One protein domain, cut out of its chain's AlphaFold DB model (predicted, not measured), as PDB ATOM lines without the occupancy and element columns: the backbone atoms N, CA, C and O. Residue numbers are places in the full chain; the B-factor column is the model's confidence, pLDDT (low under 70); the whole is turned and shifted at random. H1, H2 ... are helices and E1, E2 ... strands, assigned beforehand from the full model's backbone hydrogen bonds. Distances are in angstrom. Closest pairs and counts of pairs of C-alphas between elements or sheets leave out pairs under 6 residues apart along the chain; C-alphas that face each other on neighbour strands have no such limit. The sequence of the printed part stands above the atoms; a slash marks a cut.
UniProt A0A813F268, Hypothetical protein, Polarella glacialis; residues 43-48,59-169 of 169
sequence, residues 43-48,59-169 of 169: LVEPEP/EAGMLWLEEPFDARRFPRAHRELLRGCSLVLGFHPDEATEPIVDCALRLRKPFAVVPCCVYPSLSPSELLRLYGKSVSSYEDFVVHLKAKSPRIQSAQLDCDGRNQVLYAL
ATOM      1  N   LEU A  43     -41.265 -11.984  29.934       92.00
ATOM      2  CA  LEU A  43     -41.342 -12.271  31.360       92.00
ATOM      3  C   LEU A  43     -42.151 -13.552  31.567       92.00
ATOM      4  O   LEU A  43     -43.202 -13.727  30.948       92.00
ATOM      5  N   VAL A  44     -41.671 -14.435  32.437       91.88
ATOM      6  CA  VAL A  44     -42.365 -15.672  32.814       91.88
ATOM      7  C   VAL A  44     -42.402 -15.736  34.328       91.88
ATOM      8  O   VAL A  44     -41.362 -15.915  34.960       91.88
ATOM      9  N   GLU A  45     -43.589 -15.577  34.897       88.12
ATOM     10  CA  GLU A  45     -43.815 -15.584  36.341       88.12
ATOM     11  C   GLU A  45     -45.109 -16.352  36.636       88.12
ATOM     12  O   GLU A  45     -46.069 -16.231  35.876       88.12
ATOM     13  N   PRO A  46     -45.180 -17.156  37.709       84.38
ATOM     14  CA  PRO A  46     -46.433 -17.790  38.106       84.38
ATOM     15  C   PRO A  46     -47.463 -16.737  38.548       84.38
ATOM     16  O   PRO A  46     -47.088 -15.688  39.073       84.38
ATOM     17  N   GLU A  47     -48.763 -17.033  38.405       76.88
ATOM     18  CA  GLU A  47     -49.814 -16.169  38.962       76.88
ATOM     19  C   GLU A  47     -49.552 -15.891  40.459       76.88
ATOM     20  O   GLU A  47     -49.339 -16.835  41.233       76.88
ATOM     21  N   PRO A  48     -49.590 -14.620  40.904       68.00
ATOM     22  CA  PRO A  48     -49.373 -14.293  42.305       68.00
ATOM     23  C   PRO A  48     -50.508 -14.857  43.177       68.00
ATOM     24  O   PRO A  48     -51.667 -14.868  42.745       68.00
ATOM     25  N   GLU A  59     -43.622  -3.306  31.425       65.12
ATOM     26  CA  GLU A  59     -43.579  -2.131  30.552       65.12
ATOM     27  C   GLU A  59     -44.096  -2.408  29.130       65.12
ATOM     28  O   GLU A  59     -44.013  -3.520  28.595       65.12
ATOM     29  N   ALA A  60     -44.634  -1.360  28.498       64.06
ATOM     30  CA  ALA A  60     -45.273  -1.445  27.191       64.06
ATOM     31  C   ALA A  60     -44.314  -1.995  26.119       64.06
ATOM     32  O   ALA A  60     -43.381  -1.318  25.695       64.06
ATOM     33  N   GLY A  61     -44.585  -3.219  25.652       71.12
ATOM     34  CA  GLY A  61     -43.782  -3.923  24.645       71.12
ATOM     35  C   GLY A  61     -43.180  -5.247  25.124       71.12
ATOM     36  O   GLY A  61     -42.778  -6.056  24.287       71.12
ATOM     37  N   MET A  62     -43.168  -5.517  26.433       80.12
ATOM     38  CA  MET A  62     -42.776  -6.818  26.980       80.12
ATOM     39  C   MET A  62     -43.935  -7.822  26.884       80.12
ATOM     40  O   MET A  62     -45.073  -7.506  27.234       80.12
ATOM     41  N   LEU A  63     -43.662  -9.052  26.440       86.50
ATOM     42  CA  LEU A  63     -44.638 -10.145  26.543       86.50
ATOM     43  C   LEU A  63     -44.573 -10.738  27.956       86.50
ATOM     44  O   LEU A  63     -43.489 -11.072  28.426       86.50
ATOM     45  N   TRP A  64     -45.721 -10.921  28.606       89.00
ATOM     46  CA  TRP A  64     -45.820 -11.583  29.907       89.00
ATOM     47  C   TRP A  64     -46.543 -12.922  29.771       89.00
ATOM     48  O   TRP A  64     -47.567 -13.012  29.091       89.00
ATOM     49  N   LEU A  65     -46.006 -13.955  30.413       90.50
ATOM     50  CA  LEU A  65     -46.621 -15.269  30.554       90.50
ATOM     51  C   LEU A  65     -46.841 -15.542  32.049       90.50
ATOM     52  O   LEU A  65     -45.884 -15.842  32.763       90.50
ATOM     53  N   GLU A  66     -48.097 -15.432  32.500       89.81
ATOM     54  CA  GLU A  66     -48.543 -15.748  33.872       89.81
ATOM     55  C   GLU A  66     -48.611 -17.287  34.083       89.81
ATOM     56  O   GLU A  66     -49.676 -17.869  34.290       89.81
ATOM     57  N   GLU A  67     -47.476 -17.990  33.964       89.81
ATOM     58  CA  GLU A  67     -47.361 -19.435  34.212       89.81
ATOM     59  C   GLU A  67     -45.992 -19.840  34.808       89.81
ATOM     60  O   GLU A  67     -44.979 -19.190  34.543       89.81
ATOM     61  N   PRO A  68     -45.907 -20.932  35.598       90.38
ATOM     62  CA  PRO A  68     -44.636 -21.400  36.147       90.38
ATOM     63  C   PRO A  68     -43.694 -21.941  35.059       90.38
ATOM     64  O   PRO A  68     -44.078 -22.772  34.232       90.38
ATOM     65  N   PHE A  69     -42.417 -21.549  35.115       92.38
ATOM     66  CA  PHE A  69     -41.383 -22.089  34.230       92.38
ATOM     67  C   PHE A  69     -40.914 -23.473  34.711       92.38
ATOM     68  O   PHE A  69     -40.102 -23.591  35.629       92.38
ATOM     69  N   ASP A  70     -41.382 -24.540  34.060       90.44
ATOM     70  CA  ASP A  70     -40.942 -25.915  34.322       90.44
ATOM     71  C   ASP A  70     -40.126 -26.502  33.152       90.44
ATOM     72  O   ASP A  70     -40.311 -26.154  31.989       90.44
ATOM     73  N   ALA A  71     -39.240 -27.470  33.409       86.62
ATOM     74  CA  ALA A  71     -38.397 -28.032  32.349       86.62
ATOM     75  C   ALA A  71     -39.140 -28.939  31.345       86.62
ATOM     76  O   ALA A  71     -38.510 -29.416  30.398       86.62
ATOM     77  N   ARG A  72     -40.430 -29.260  31.514       88.56
ATOM     78  CA  ARG A  72     -41.146 -30.277  30.716       88.56
ATOM     79  C   ARG A  72     -42.339 -29.727  29.936       88.56
ATOM     80  O   ARG A  72     -42.432 -30.029  28.745       88.56
ATOM     81  N   ARG A  73     -43.246 -28.979  30.570       92.56
ATOM     82  CA  ARG A  73     -44.469 -28.441  29.955       92.56
ATOM     83  C   ARG A  73     -44.198 -27.098  29.279       92.56
ATOM     84  O   ARG A  73     -44.509 -26.998  28.090       92.56
ATOM     85  N   PHE A  74     -43.557 -26.137  29.945       94.12
ATOM     86  CA  PHE A  74     -43.270 -24.816  29.369       94.12
ATOM     87  C   PHE A  74     -42.580 -24.914  27.985       94.12
ATOM     88  O   PHE A  74     -43.091 -24.337  27.026       94.12
ATOM     89  N   PRO A  75     -41.541 -25.754  27.764       92.94
ATOM     90  CA  PRO A  75     -40.864 -25.839  26.465       92.94
ATOM     91  C   PRO A  75     -41.635 -26.598  25.381       92.94
ATOM     92  O   PRO A  75     -41.226 -26.600  24.218       92.94
ATOM     93  N   ARG A  76     -42.729 -27.276  25.751       94.12
ATOM     94  CA  ARG A  76     -43.676 -27.878  24.805       94.12
ATOM     95  C   ARG A  76     -44.737 -26.875  24.365       94.12
ATOM     96  O   ARG A  76     -45.085 -26.883  23.189       94.12
ATOM     97  N   ALA A  77     -45.217 -26.033  25.282       95.19
ATOM     98  CA  ALA A  77     -46.153 -24.952  24.981       95.19
ATOM     99  C   ALA A  77     -45.469 -23.834  24.171       95.19
ATOM    100  O   ALA A  77     -45.920 -23.475  23.087       95.19
ATOM    101  N   HIS A  78     -44.306 -23.373  24.635       95.31
ATOM    102  CA  HIS A  78     -43.613 -22.176  24.140       95.31
ATOM    103  C   HIS A  78     -42.430 -22.496  23.223       95.31
ATOM    104  O   HIS A  78     -41.353 -21.902  23.298       95.31
ATOM    105  N   ARG A  79     -42.617 -23.480  22.337       94.56
ATOM    106  CA  ARG A  79     -41.548 -24.020  21.482       94.56
ATOM    107  C   ARG A  79     -40.921 -22.976  20.560       94.56
ATOM    108  O   ARG A  79     -39.703 -22.968  20.412       94.56
ATOM    109  N   GLU A  80     -41.725 -22.120  19.932       93.88
ATOM    110  CA  GLU A  80     -41.205 -21.117  18.993       93.88
ATOM    111  C   GLU A  80     -40.566 -19.922  19.724       93.88
ATOM    112  O   GLU A  80     -39.517 -19.449  19.291       93.88
ATOM    113  N   LEU A  81     -41.084 -19.536  20.900       93.75
ATOM    114  CA  LEU A  81     -40.434 -18.576  21.803       93.75
ATOM    115  C   LEU A  81     -39.023 -19.046  22.190       93.75
ATOM    116  O   LEU A  81     -38.043 -18.339  21.965       93.75
ATOM    117  N   LEU A  82     -38.895 -20.273  22.704       93.44
ATOM    118  CA  LEU A  82     -37.593 -20.820  23.100       93.44
ATOM    119  C   LEU A  82     -36.672 -21.127  21.913       93.44
ATOM    120  O   LEU A  82     -35.461 -21.244  22.084       93.44
ATOM    121  N   ARG A  83     -37.206 -21.259  20.694       92.12
ATOM    122  CA  ARG A  83     -36.387 -21.311  19.474       92.12
ATOM    123  C   ARG A  83     -35.824 -19.940  19.125       92.12
ATOM    124  O   ARG A  83     -34.635 -19.871  18.818       92.12
ATOM    125  N   GLY A  84     -36.641 -18.891  19.211       91.62
ATOM    126  CA  GLY A  84     -36.249 -17.509  18.935       91.62
ATOM    127  C   GLY A  84     -35.357 -16.872  20.004       91.62
ATOM    128  O   GLY A  84     -34.547 -16.018  19.664       91.62
ATOM    129  N   CYS A  85     -35.443 -17.294  21.271       93.12
ATOM    130  CA  CYS A  85     -34.697 -16.648  22.356       93.12
ATOM    131  C   CYS A  85     -33.170 -16.814  22.215       93.12
ATOM    132  O   CYS A  85     -32.670 -17.907  21.933       93.12
ATOM    133  N   SER A  86     -32.411 -15.747  22.461       94.88
ATOM    134  CA  SER A  86     -30.936 -15.779  22.444       94.88
ATOM    135  C   SER A  86     -30.327 -16.252  23.769       94.88
ATOM    136  O   SER A  86     -29.215 -16.773  23.783       94.88
ATOM    137  N   LEU A  87     -31.056 -16.081  24.873       94.88
ATOM    138  CA  LEU A  87     -30.621 -16.327  26.247       94.88
ATOM    139  C   LEU A  87     -31.842 -16.712  27.095       94.88
ATOM    140  O   LEU A  87     -32.934 -16.198  26.850       94.88
ATOM    141  N   VAL A  88     -31.662 -17.582  28.091       95.94
ATOM    142  CA  VAL A  88     -32.631 -17.776  29.184       95.94
ATOM    143  C   VAL A  88     -32.009 -17.244  30.475       95.94
ATOM    144  O   VAL A  88     -30.908 -17.651  30.843       95.94
ATOM    145  N   LEU A  89     -32.682 -16.313  31.144       95.31
ATOM    146  CA  LEU A  89     -32.153 -15.603  32.309       95.31
ATOM    147  C   LEU A  89     -33.087 -15.811  33.504       95.31
ATOM    148  O   LEU A  89     -34.302 -15.796  33.338       95.31
ATOM    149  N   GLY A  90     -32.526 -16.007  34.695       93.50
ATOM    150  CA  GLY A  90     -33.296 -16.077  35.934       93.50
ATOM    151  C   GLY A  90     -32.526 -15.483  37.106       93.50
ATOM    152  O   GLY A  90     -31.515 -16.037  37.538       93.50
ATOM    153  N   PHE A  91     -33.004 -14.363  37.637       91.06
ATOM    154  CA  PHE A  91     -32.408 -13.696  38.792       91.06
ATOM    155  C   PHE A  91     -33.246 -14.024  40.029       91.06
ATOM    156  O   PHE A  91     -34.412 -13.656  40.083       91.06
ATOM    157  N   HIS A  92     -32.684 -14.805  40.955       84.75
ATOM    158  CA  HIS A  92     -33.413 -15.401  42.084       84.75
ATOM    159  C   HIS A  92     -34.734 -16.126  41.717       84.75
ATOM    160  O   HIS A  92     -35.752 -15.900  42.367       84.75
ATOM    161  N   PRO A  93     -34.753 -17.026  40.707       79.88
ATOM    162  CA  PRO A  93     -35.970 -17.715  40.298       79.88
ATOM    163  C   PRO A  93     -36.262 -18.890  41.248       79.88
ATOM    164  O   PRO A  93     -35.772 -20.014  41.049       79.88
ATOM    165  N   ASP A  94     -37.051 -18.623  42.291       82.50
ATOM    166  CA  ASP A  94     -37.573 -19.643  43.205       82.50
ATOM    167  C   ASP A  94     -38.300 -20.742  42.418       82.50
ATOM    168  O   ASP A  94     -39.051 -20.463  41.486       82.50
ATOM    169  N   GLU A  95     -38.018 -22.004  42.761       83.19
ATOM    170  CA  GLU A  95     -38.493 -23.239  42.099       83.19
ATOM    171  C   GLU A  95     -38.095 -23.410  40.609       83.19
ATOM    172  O   GLU A  95     -37.881 -24.535  40.155       83.19
ATOM    173  N   ALA A  96     -37.887 -22.328  39.854       89.75
ATOM    174  CA  ALA A  96     -37.541 -22.330  38.433       89.75
ATOM    175  C   ALA A  96     -36.024 -22.345  38.136       89.75
ATOM    176  O   ALA A  96     -35.634 -22.603  36.996       89.75
ATOM    177  N   THR A  97     -35.147 -22.153  39.135       92.56
ATOM    178  CA  THR A  97     -33.674 -22.179  38.964       92.56
ATOM    179  C   THR A  97     -33.182 -23.421  38.211       92.56
ATOM    180  O   THR A  97     -32.492 -23.311  37.197       92.56
ATOM    181  N   GLU A  98     -33.520 -24.619  38.691       92.06
ATOM    182  CA  GLU A  98     -33.121 -25.866  38.033       92.06
ATOM    183  C   GLU A  98     -33.877 -26.113  36.713       92.06
ATOM    184  O   GLU A  98     -33.219 -26.459  35.727       92.06
ATOM    185  N   PRO A  99     -35.205 -25.885  36.633       93.25
ATOM    186  CA  PRO A  99     -35.933 -25.892  35.372       93.25
ATOM    187  C   PRO A  99     -35.305 -25.074  34.239       93.25
ATOM    188  O   PRO A  99     -35.248 -25.566  33.108       93.25
ATOM    189  N   ILE A 100     -34.795 -23.872  34.527       95.31
ATOM    190  CA  ILE A 100     -34.084 -23.027  33.556       95.31
ATOM    191  C   ILE A 100     -32.814 -23.725  33.064       95.31
ATOM    192  O   ILE A 100     -32.630 -23.858  31.851       95.31
ATOM    193  N   VAL A 101     -31.974 -24.229  33.977       95.25
ATOM    194  CA  VAL A 101     -30.730 -24.944  33.633       95.25
ATOM    195  C   VAL A 101     -31.026 -26.172  32.765       95.25
ATOM    196  O   VAL A 101     -30.433 -26.329  31.696       95.25
ATOM    197  N   ASP A 102     -31.979 -27.018  33.161       94.38
ATOM    198  CA  ASP A 102     -32.327 -28.236  32.416       94.38
ATOM    199  C   ASP A 102     -32.944 -27.933  31.046       94.38
ATOM    200  O   ASP A 102     -32.647 -28.611  30.055       94.38
ATOM    201  N   CYS A 103     -33.785 -26.900  30.961       94.94
ATOM    202  CA  CYS A 103     -34.351 -26.448  29.697       94.94
ATOM    203  C   CYS A 103     -33.259 -25.931  28.752       94.94
ATOM    204  O   CYS A 103     -33.173 -26.384  27.605       94.94
ATOM    205  N   ALA A 104     -32.398 -25.034  29.235       95.75
ATOM    206  CA  ALA A 104     -31.341 -24.418  28.446       95.75
ATOM    207  C   ALA A 104     -30.301 -25.441  27.967       95.75
ATOM    208  O   ALA A 104     -29.990 -25.478  26.774       95.75
ATOM    209  N   LEU A 105     -29.838 -26.345  28.841       95.25
ATOM    210  CA  LEU A 105     -28.923 -27.429  28.463       95.25
ATOM    211  C   LEU A 105     -29.528 -28.334  27.381       95.25
ATOM    212  O   LEU A 105     -28.868 -28.623  26.380       95.25
ATOM    213  N   ARG A 106     -30.793 -28.752  27.542       94.06
ATOM    214  CA  ARG A 106     -31.476 -29.627  26.577       94.06
ATOM    215  C   ARG A 106     -31.696 -28.951  25.224       94.06
ATOM    216  O   ARG A 106     -31.570 -29.608  24.194       94.06
ATOM    217  N   LEU A 107     -32.027 -27.660  25.218       93.56
ATOM    218  CA  LEU A 107     -32.217 -26.871  23.995       93.56
ATOM    219  C   LEU A 107     -30.906 -26.302  23.425       93.56
ATOM    220  O   LEU A 107     -30.930 -25.697  22.356       93.56
ATOM    221  N   ARG A 108     -29.773 -26.511  24.115       95.00
ATOM    222  CA  ARG A 108     -28.461 -25.909  23.823       95.00
ATOM    223  C   ARG A 108     -28.530 -24.384  23.689       95.00
ATOM    224  O   ARG A 108     -27.907 -23.810  22.799       95.00
ATOM    225  N   LYS A 109     -29.303 -23.745  24.565       95.94
ATOM    226  CA  LYS A 109     -29.408 -22.290  24.659       95.94
ATOM    227  C   LYS A 109     -28.432 -21.754  25.706       95.94
ATOM    228  O   LYS A 109     -28.270 -22.410  26.738       95.94
ATOM    229  N   PRO A 110     -27.823 -20.578  25.473       97.62
ATOM    230  CA  PRO A 110     -27.146 -19.846  26.528       97.62
ATOM    231  C   PRO A 110     -28.093 -19.602  27.704       97.62
ATOM    232  O   PRO A 110     -29.290 -19.361  27.504       97.62
ATOM    233  N   PHE A 111     -27.563 -19.632  28.923       97.69
ATOM    234  CA  PHE A 111     -28.319 -19.251  30.114       97.69
ATOM    235  C   PHE A 111     -27.452 -18.566  31.162       97.69
ATOM    236  O   PHE A 111     -26.244 -18.794  31.213       97.69
ATOM    237  N   ALA A 112     -28.100 -17.803  32.041       97.56
ATOM    238  CA  ALA A 112     -27.536 -17.328  33.299       97.56
ATOM    239  C   ALA A 112     -28.600 -17.406  34.407       97.56
ATOM    240  O   ALA A 112     -29.713 -16.915  34.226       97.56
ATOM    241  N   VAL A 113     -28.275 -18.023  35.546       96.38
ATOM    242  CA  VAL A 113     -29.151 -18.081  36.728       96.38
ATOM    243  C   VAL A 113     -28.418 -17.667  37.996       96.38
ATOM    244  O   VAL A 113     -27.263 -18.038  38.181       96.38
ATOM    245  N   VAL A 114     -29.096 -16.955  38.896       95.25
ATOM    246  CA  VAL A 114     -28.613 -16.674  40.258       95.25
ATOM    247  C   VAL A 114     -29.451 -17.494  41.249       95.25
ATOM    248  O   VAL A 114     -30.603 -17.131  41.492       95.25
ATOM    249  N   PRO A 115     -28.937 -18.611  41.802       91.75
ATOM    250  CA  PRO A 115     -29.725 -19.475  42.680       91.75
ATOM    251  C   PRO A 115     -30.049 -18.791  44.021       91.75
ATOM    252  O   PRO A 115     -29.162 -18.287  44.711       91.75
ATOM    253  N   CYS A 116     -31.322 -18.802  44.408       82.06
ATOM    254  CA  CYS A 116     -31.874 -18.086  45.570       82.06
ATOM    255  C   CYS A 116     -32.229 -18.980  46.759       82.06
ATOM    256  O   CYS A 116     -31.955 -18.605  47.895       82.06
ATOM    257  N   CYS A 117     -32.802 -20.159  46.513       72.19
ATOM    258  CA  CYS A 117     -33.355 -21.033  47.545       72.19
ATOM    259  C   CYS A 117     -32.982 -22.499  47.300       72.19
ATOM    260  O   CYS A 117     -32.875 -22.953  46.162       72.19
ATOM    261  N   VAL A 118     -32.810 -23.250  48.390       67.62
ATOM    262  CA  VAL A 118     -32.929 -24.714  48.380       67.62
ATOM    263  C   VAL A 118     -34.276 -25.058  48.977       67.62
ATOM    264  O   VAL A 118     -34.596 -24.514  50.028       67.62
ATOM    265  N   TYR A 119     -35.051 -25.902  48.291       64.94
ATOM    266  CA  TYR A 119     -36.446 -26.226  48.606       64.94
ATOM    267  C   TYR A 119     -36.663 -26.490  50.109       64.94
ATOM    268  O   TYR A 119     -36.406 -27.603  50.570       64.94
ATOM    269  N   PRO A 120     -37.156 -25.506  50.888       51.16
ATOM    270  CA  PRO A 120     -37.215 -25.630  52.345       51.16
ATOM    271  C   PRO A 120     -38.394 -26.505  52.797       51.16
ATOM    272  O   PRO A 120     -38.462 -26.920  53.949       51.16
ATOM    273  N   SER A 121     -39.325 -26.778  51.880       56.50
ATOM    274  CA  SER A 121     -40.523 -27.597  52.052       56.50
ATOM    275  C   SER A 121     -40.318 -29.081  51.729       56.50
ATOM    276  O   SER A 121     -41.166 -29.889  52.105       56.50
ATOM    277  N   LEU A 122     -39.231 -29.460  51.044       63.34
ATOM    278  CA  LEU A 122     -38.972 -30.853  50.669       63.34
ATOM    279  C   LEU A 122     -38.193 -31.582  51.763       63.34
ATOM    280  O   LEU A 122     -37.147 -31.127  52.226       63.34
ATOM    281  N   SER A 123     -38.671 -32.767  52.140       64.50
ATOM    282  CA  SER A 123     -37.962 -33.614  53.097       64.50
ATOM    283  C   SER A 123     -36.625 -34.125  52.523       64.50
ATOM    284  O   SER A 123     -36.500 -34.305  51.306       64.50
ATOM    285  N   PRO A 124     -35.628 -34.470  53.366       66.38
ATOM    286  CA  PRO A 124     -34.373 -35.073  52.901       66.38
ATOM    287  C   PRO A 124     -34.576 -36.328  52.036       66.38
ATOM    288  O   PRO A 124     -33.818 -36.564  51.098       66.38
ATOM    289  N   SER A 125     -35.635 -37.099  52.301       68.69
ATOM    290  CA  SER A 125     -36.038 -38.266  51.508       68.69
ATOM    291  C   SER A 125     -36.526 -37.897  50.101       68.69
ATOM    292  O   SER A 125     -36.284 -38.634  49.146       68.69
ATOM    293  N   GLU A 126     -37.202 -36.758  49.946       66.50
ATOM    294  CA  GLU A 126     -37.646 -36.246  48.646       66.50
ATOM    295  C   GLU A 126     -36.493 -35.634  47.860       66.50
ATOM    296  O   GLU A 126     -36.355 -35.930  46.674       66.50
ATOM    297  N   LEU A 127     -35.617 -34.876  48.525       67.75
ATOM    298  CA  LEU A 127     -34.378 -34.368  47.936       67.75
ATOM    299  C   LEU A 127     -33.500 -35.526  47.436       67.75
ATOM    300  O   LEU A 127     -33.078 -35.520  46.282       67.75
ATOM    301  N   LEU A 128     -33.316 -36.576  48.245       69.62
ATOM    302  CA  LEU A 128     -32.592 -37.786  47.848       69.62
ATOM    303  C   LEU A 128     -33.246 -38.491  46.646       69.62
ATOM    304  O   LEU A 128     -32.538 -38.941  45.747       69.62
ATOM    305  N   ARG A 129     -34.584 -38.558  46.591       70.62
ATOM    306  CA  ARG A 129     -35.329 -39.154  45.466       70.62
ATOM    307  C   ARG A 129     -35.191 -38.347  44.170       70.62
ATOM    308  O   ARG A 129     -35.164 -38.942  43.096       70.62
ATOM    309  N   LEU A 130     -35.145 -37.018  44.259       67.25
ATOM    310  CA  LEU A 130     -35.052 -36.121  43.101       67.25
ATOM    311  C   LEU A 130     -33.613 -35.974  42.587       67.25
ATOM    312  O   LEU A 130     -33.407 -35.896  41.377       67.25
ATOM    313  N   TYR A 131     -32.627 -35.973  43.487       65.44
ATOM    314  CA  TYR A 131     -31.239 -35.615  43.178       65.44
ATOM    315  C   TYR A 131     -30.225 -36.748  43.315       65.44
ATOM    316  O   TYR A 131     -29.059 -36.563  42.974       65.44
ATOM    317  N   GLY A 132     -30.618 -37.906  43.848       63.31
ATOM    318  CA  GLY A 132     -29.691 -38.992  44.189       63.31
ATOM    319  C   GLY A 132     -28.749 -38.665  45.359       63.31
ATOM    320  O   GLY A 132     -27.966 -39.518  45.769       63.31
ATOM    321  N   LYS A 133     -28.841 -37.453  45.921       65.88
ATOM    322  CA  LYS A 133     -28.125 -36.967  47.108       65.88
ATOM    323  C   LYS A 133     -29.016 -36.015  47.912       65.88
ATOM    324  O   LYS A 133     -29.930 -35.413  47.357       65.88
ATOM    325  N   SER A 134     -28.731 -35.837  49.202       64.44
ATOM    326  CA  SER A 134     -29.347 -34.756  49.986       64.44
ATOM    327  C   SER A 134     -28.812 -33.411  49.494       64.44
ATOM    328  O   SER A 134     -27.636 -33.113  49.687       64.44
ATOM    329  N   VAL A 135     -29.652 -32.604  48.844       68.31
ATOM    330  CA  VAL A 135     -29.337 -31.207  48.494       68.31
ATOM    331  C   VAL A 135     -29.859 -30.313  49.614       68.31
ATOM    332  O   VAL A 135     -30.904 -29.683  49.499       68.31
ATOM    333  N   SER A 136     -29.160 -30.352  50.747       73.50
ATOM    334  CA  SER A 136     -29.582 -29.722  52.009       73.50
ATOM    335  C   SER A 136     -29.019 -28.314  52.228       73.50
ATOM    336  O   SER A 136     -29.494 -27.607  53.111       73.50
ATOM    337  N   SER A 137     -28.021 -27.900  51.441       84.56
ATOM    338  CA  SER A 137     -27.396 -26.575  51.513       84.56
ATOM    339  C   SER A 137     -27.388 -25.867  50.158       84.56
ATOM    340  O   SER A 137     -27.480 -26.497  49.100       84.56
ATOM    341  N   TYR A 138     -27.249 -24.541  50.185       87.31
ATOM    342  CA  TYR A 138     -27.078 -23.727  48.980       87.31
ATOM    343  C   TYR A 138     -25.866 -24.187  48.158       87.31
ATOM    344  O   TYR A 138     -25.943 -24.321  46.936       87.31
ATOM    345  N   GLU A 139     -24.777 -24.518  48.844       88.19
ATOM    346  CA  GLU A 139     -23.535 -25.032  48.289       88.19
ATOM    347  C   GLU A 139     -23.763 -26.381  47.588       88.19
ATOM    348  O   GLU A 139     -23.335 -26.560  46.446       88.19
ATOM    349  N   ASP A 140     -24.513 -27.306  48.205       86.19
ATOM    350  CA  ASP A 140     -24.888 -28.587  47.585       86.19
ATOM    351  C   ASP A 140     -25.679 -28.392  46.289       86.19
ATOM    352  O   ASP A 140     -25.528 -29.193  45.354       86.19
ATOM    353  N   PHE A 141     -26.524 -27.357  46.236       88.19
ATOM    354  CA  PHE A 141     -27.351 -27.029  45.077       88.19
ATOM    355  C   PHE A 141     -26.528 -26.390  43.963       88.19
ATOM    356  O   PHE A 141     -26.622 -26.822  42.816       88.19
ATOM    357  N   VAL A 142     -25.627 -25.459  44.284       91.19
ATOM    358  CA  VAL A 142     -24.652 -24.923  43.322       91.19
ATOM    359  C   VAL A 142     -23.780 -26.047  42.745       91.19
ATOM    360  O   VAL A 142     -23.608 -26.133  41.527       91.19
ATOM    361  N   VAL A 143     -23.284 -26.962  43.585       90.75
ATOM    362  CA  VAL A 143     -22.517 -28.140  43.143       90.75
ATOM    363  C   VAL A 143     -23.371 -29.081  42.286       90.75
ATOM    364  O   VAL A 143     -22.889 -29.582  41.271       90.75
ATOM    365  N   HIS A 144     -24.638 -29.307  42.651       90.69
ATOM    366  CA  HIS A 144     -25.591 -30.107  41.868       90.69
ATOM    367  C   HIS A 144     -25.814 -29.526  40.468       90.69
ATOM    368  O   HIS A 144     -25.662 -30.233  39.475       90.69
ATOM    369  N   LEU A 145     -26.104 -28.226  40.377       92.75
ATOM    370  CA  LEU A 145     -26.326 -27.547  39.104       92.75
ATOM    371  C   LEU A 145     -25.073 -27.601  38.223       92.75
ATOM    372  O   LEU A 145     -25.177 -27.972  37.057       92.75
ATOM    373  N   LYS A 146     -23.881 -27.330  38.775       94.31
ATOM    374  CA  LYS A 146     -22.611 -27.423  38.030       94.31
ATOM    375  C   LYS A 146     -22.294 -28.851  37.564       94.31
ATOM    376  O   LYS A 146     -21.719 -29.020  36.492       94.31
ATOM    377  N   ALA A 147     -22.713 -29.882  38.302       94.12
ATOM    378  CA  ALA A 147     -22.526 -31.277  37.900       94.12
ATOM    379  C   ALA A 147     -23.365 -31.693  36.671       94.12
ATOM    380  O   ALA A 147     -23.017 -32.673  36.012       94.12
ATOM    381  N   LYS A 148     -24.427 -30.951  36.310       93.69
ATOM    382  CA  LYS A 148     -25.268 -31.258  35.134       93.69
ATOM    383  C   LYS A 148     -24.538 -31.104  33.794       93.69
ATOM    384  O   LYS A 148     -24.954 -31.714  32.811       93.69
ATOM    385  N   SER A 149     -23.490 -30.278  33.714       95.88
ATOM    386  CA  SER A 149     -22.722 -30.088  32.477       95.88
ATOM    387  C   SER A 149     -21.361 -29.427  32.733       95.88
ATOM    388  O   SER A 149     -21.314 -28.377  33.374       95.88
ATOM    389  N   PRO A 150     -20.257 -29.930  32.140       95.94
ATOM    390  CA  PRO A 150     -18.929 -29.323  32.271       95.94
ATOM    391  C   PRO A 150     -18.811 -27.941  31.601       95.94
ATOM    392  O   PRO A 150     -17.796 -27.271  31.765       95.94
ATOM    393  N   ARG A 151     -19.829 -27.498  30.843       96.31
ATOM    394  CA  ARG A 151     -19.906 -26.137  30.278       96.31
ATOM    395  C   ARG A 151     -20.359 -25.087  31.297       96.31
ATOM    396  O   ARG A 151     -20.290 -23.904  30.980       96.31
ATOM    397  N   ILE A 152     -20.859 -25.490  32.470       97.88
ATOM    398  CA  ILE A 152     -21.415 -24.553  33.453       97.88
ATOM    399  C   ILE A 152     -20.283 -23.870  34.215       97.88
ATOM    400  O   ILE A 152     -19.577 -24.472  35.029       97.88
ATOM    401  N   GLN A 153     -20.147 -22.579  33.952       97.69
ATOM    402  CA  GLN A 153     -19.240 -21.673  34.629       97.69
ATOM    403  C   GLN A 153     -19.965 -20.951  35.770       97.69
ATOM    404  O   GLN A 153     -21.180 -21.068  35.946       97.69
ATOM    405  N   SER A 154     -19.202 -20.236  36.593       97.12
ATOM    406  CA  SER A 154     -19.747 -19.451  37.697       97.12
ATOM    407  C   SER A 154     -18.955 -18.170  37.900       97.12
ATOM    408  O   SER A 154     -17.728 -18.241  37.964       97.12
ATOM    409  N   ALA A 155     -19.648 -17.049  38.065       96.62
ATOM    410  CA  ALA A 155     -19.072 -15.746  38.391       96.62
ATOM    411  C   ALA A 155     -19.787 -15.138  39.610       96.62
ATOM    412  O   ALA A 155     -20.809 -15.661  40.054       96.62
ATOM    413  N   GLN A 156     -19.239 -14.053  40.153       96.00
ATOM    414  CA  GLN A 156     -19.889 -13.244  41.184       96.00
ATOM    415  C   GLN A 156     -20.394 -11.946  40.560       96.00
ATOM    416  O   GLN A 156     -19.699 -11.355  39.733       96.00
ATOM    417  N   LEU A 157     -21.598 -11.533  40.942       93.19
ATOM    418  CA  LEU A 157     -22.196 -10.258  40.560       93.19
ATOM    419  C   LEU A 157     -21.968  -9.211  41.658       93.19
ATOM    420  O   LEU A 157     -21.832  -9.548  42.835       93.19
ATOM    421  N   ASP A 158     -21.943  -7.941  41.266       93.38
ATOM    422  CA  ASP A 158     -21.815  -6.807  42.184       93.38
ATOM    423  C   ASP A 158     -23.201  -6.416  42.727       93.38
ATOM    424  O   ASP A 158     -23.825  -5.448  42.293       93.38
ATOM    425  N   CYS A 159     -23.748  -7.270  43.594       85.31
ATOM    426  CA  CYS A 159     -25.032  -7.069  44.261       85.31
ATOM    427  C   CYS A 159     -25.059  -7.722  45.650       85.31
ATOM    428  O   CYS A 159     -24.330  -8.680  45.920       85.31
ATOM    429  N   ASP A 160     -25.920  -7.205  46.528       85.56
ATOM    430  CA  ASP A 160     -26.093  -7.720  47.886       85.56
ATOM    431  C   ASP A 160     -26.806  -9.084  47.924       85.56
ATOM    432  O   ASP A 160     -27.630  -9.427  47.072       85.56
ATOM    433  N   GLY A 161     -26.535  -9.861  48.976       86.75
ATOM    434  CA  GLY A 161     -27.173 -11.157  49.207       86.75
ATOM    435  C   GLY A 161     -26.522 -12.296  48.418       86.75
ATOM    436  O   GLY A 161     -25.304 -12.458  48.441       86.75
ATOM    437  N   ARG A 162     -27.329 -13.151  47.772       86.00
ATOM    438  CA  ARG A 162     -26.810 -14.262  46.952       86.00
ATOM    439  C   ARG A 162     -26.510 -13.755  45.548       86.00
ATOM    440  O   ARG A 162     -27.429 -13.556  44.763       86.00
ATOM    441  N   ASN A 163     -25.233 -13.590  45.235       91.25
ATOM    442  CA  ASN A 163     -24.751 -12.934  44.020       91.25
ATOM    443  C   ASN A 163     -23.986 -13.858  43.053       91.25
ATOM    444  O   ASN A 163     -23.523 -13.409  42.003       91.25
ATOM    445  N   GLN A 164     -23.874 -15.154  43.358       94.25
ATOM    446  CA  GLN A 164     -23.205 -16.110  42.476       94.25
ATOM    447  C   GLN A 164     -24.101 -16.484  41.289       94.25
ATOM    448  O   GLN A 164     -25.108 -17.179  41.447       94.25
ATOM    449  N   VAL A 165     -23.696 -16.084  40.084       96.69
ATOM    450  CA  VAL A 165     -24.341 -16.494  38.833       96.69
ATOM    451  C   VAL A 165     -23.723 -17.792  38.312       96.69
ATOM    452  O   VAL A 165     -22.501 -17.939  38.269       96.69
ATOM    453  N   LEU A 166     -24.566 -18.731  37.886       97.31
ATOM    454  CA  LEU A 166     -24.201 -19.922  37.120       97.31
ATOM    455  C   LEU A 166     -24.646 -19.733  35.674       97.31
ATOM    456  O   LEU A 166     -25.800 -19.388  35.427       97.31
ATOM    457  N   TYR A 167     -23.754 -19.962  34.716       98.12
ATOM    458  CA  TYR A 167     -24.040 -19.689  33.309       98.12
ATOM    459  C   TYR A 167     -23.359 -20.687  32.372       98.12
ATOM    460  O   TYR A 167     -22.362 -21.320  32.722       98.12
ATOM    461  N   ALA A 168     -23.894 -20.818  31.162       97.38
ATOM    462  CA  ALA A 168     -23.243 -21.511  30.056       97.38
ATOM    463  C   ALA A 168     -23.587 -20.810  28.737       97.38
ATOM    464  O   ALA A 168     -24.699 -20.307  28.578       97.38
ATOM    465  N   LEU A 169     -22.631 -20.814  27.806       93.38
ATOM    466  CA  LEU A 169     -22.748 -20.306  26.434       93.38
ATOM    467  C   LEU A 169     -22.687 -21.496  25.476       93.38
ATOM    468  O   LEU A 169     -21.708 -22.274  25.593       93.38
TER     469      LEU A 169
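AT A GLANCE: This is residues 43 to 48 and 59 to 169 of the 169 residues of the protein "Hypothetical protein" of Polarella glacialis (UniProt A0A813F268). A small four-stranded sheet, E3, E4, E6 and E5, has H3 packed along one face, and H5 grazes the sheet. At one end of the long axis sits a separate strand pair, E1 and E2, with the short helices H1 and H2; at the other end H4 lies beyond H5. The printed part has 117 residues, with named elements in the order E1 E2 H1 H2 E3 H3 E4 H4 H5 E5 E6: five helices and six strands, mixed in class. The larger sheet runs E3, E4, E6, E5 and is mixed; E1 and E2 are parallel. The whole is compact, with a radius of gyration of the C-alphas of 14.5 A and spans of 41 by 30 by 28 A.

IN THESE COORDINATES: Find C-alpha 43 at (-41.342, -12.271, 31.360); there E1 begins, residues 43 to 45. After the cut come E2, residues 63 to 66, H1, 74 to 77, and H2, 79 to 84. Next read E3, residues 88 to 91, then H3, 97 to 107, 15.8 A long from C-alpha 97 at (-33.674, -22.179, 38.964). E4 is residues 111 to 114, H4 124 to 131, and H5 138 to 147, 14.2 A long. E5, residues 153 to 156, and E6, 164 to 168, 13.5 A long, follow; E6 ends at C-alpha 168 at (-23.243, -21.511, 30.056).

HOW THE PARTS SIT: Start at the larger sheet. E3 and E4 are parallel, with N 90 and O 112 at 3.0 A; E3, H3, E4 form a strand-helix-strand unit, a helix between parallel neighbours, with a right-handed crossover. E6 is antiparallel to E4, N 113 and O 166 at 2.8 A, and to E5, N 153 and O 167 at 2.8 A; E5 and E6 are a hairpin. E4, H4 H5, E5 is a split unit, E6 between its strands, also right-handed. H3 on one face makes two layers, helix over sheet: its height over the sheet is 8.3 A, and the C-alphas of Ala 104 and Phe 111 are its closest to E4, 6.2 A. H5 only grazes the sheet with residues 142 to 146. H4 and H5 are close but not clearly touching, Tyr 131 and His 144 having the closest C-alphas, 8.0 A. So are H1 and H2, closest at the C-alphas of Pro 75 and Leu 82, 6.9 A. In E1 and E2, N 43 and O 63 are 2.8 A apart; both strands are apart from the larger sheet's strands. In H2, H3, H4 and H5 every O i to N i+4 pair is within hydrogen-bond range; H1 is too short for one.

THE WHOLE: The farthest C-alphas, of Ala 60 and Ser 125, are 45.1 A apart. Residues 49 to 58 are not printed; C-alphas 48 and 59 are 17.9 A apart across the cut. Of the links printed whole, none is long. Look for pLDDT under 70 at residue 48, residues 59 to 60, 118 to 128 and 130 to 135.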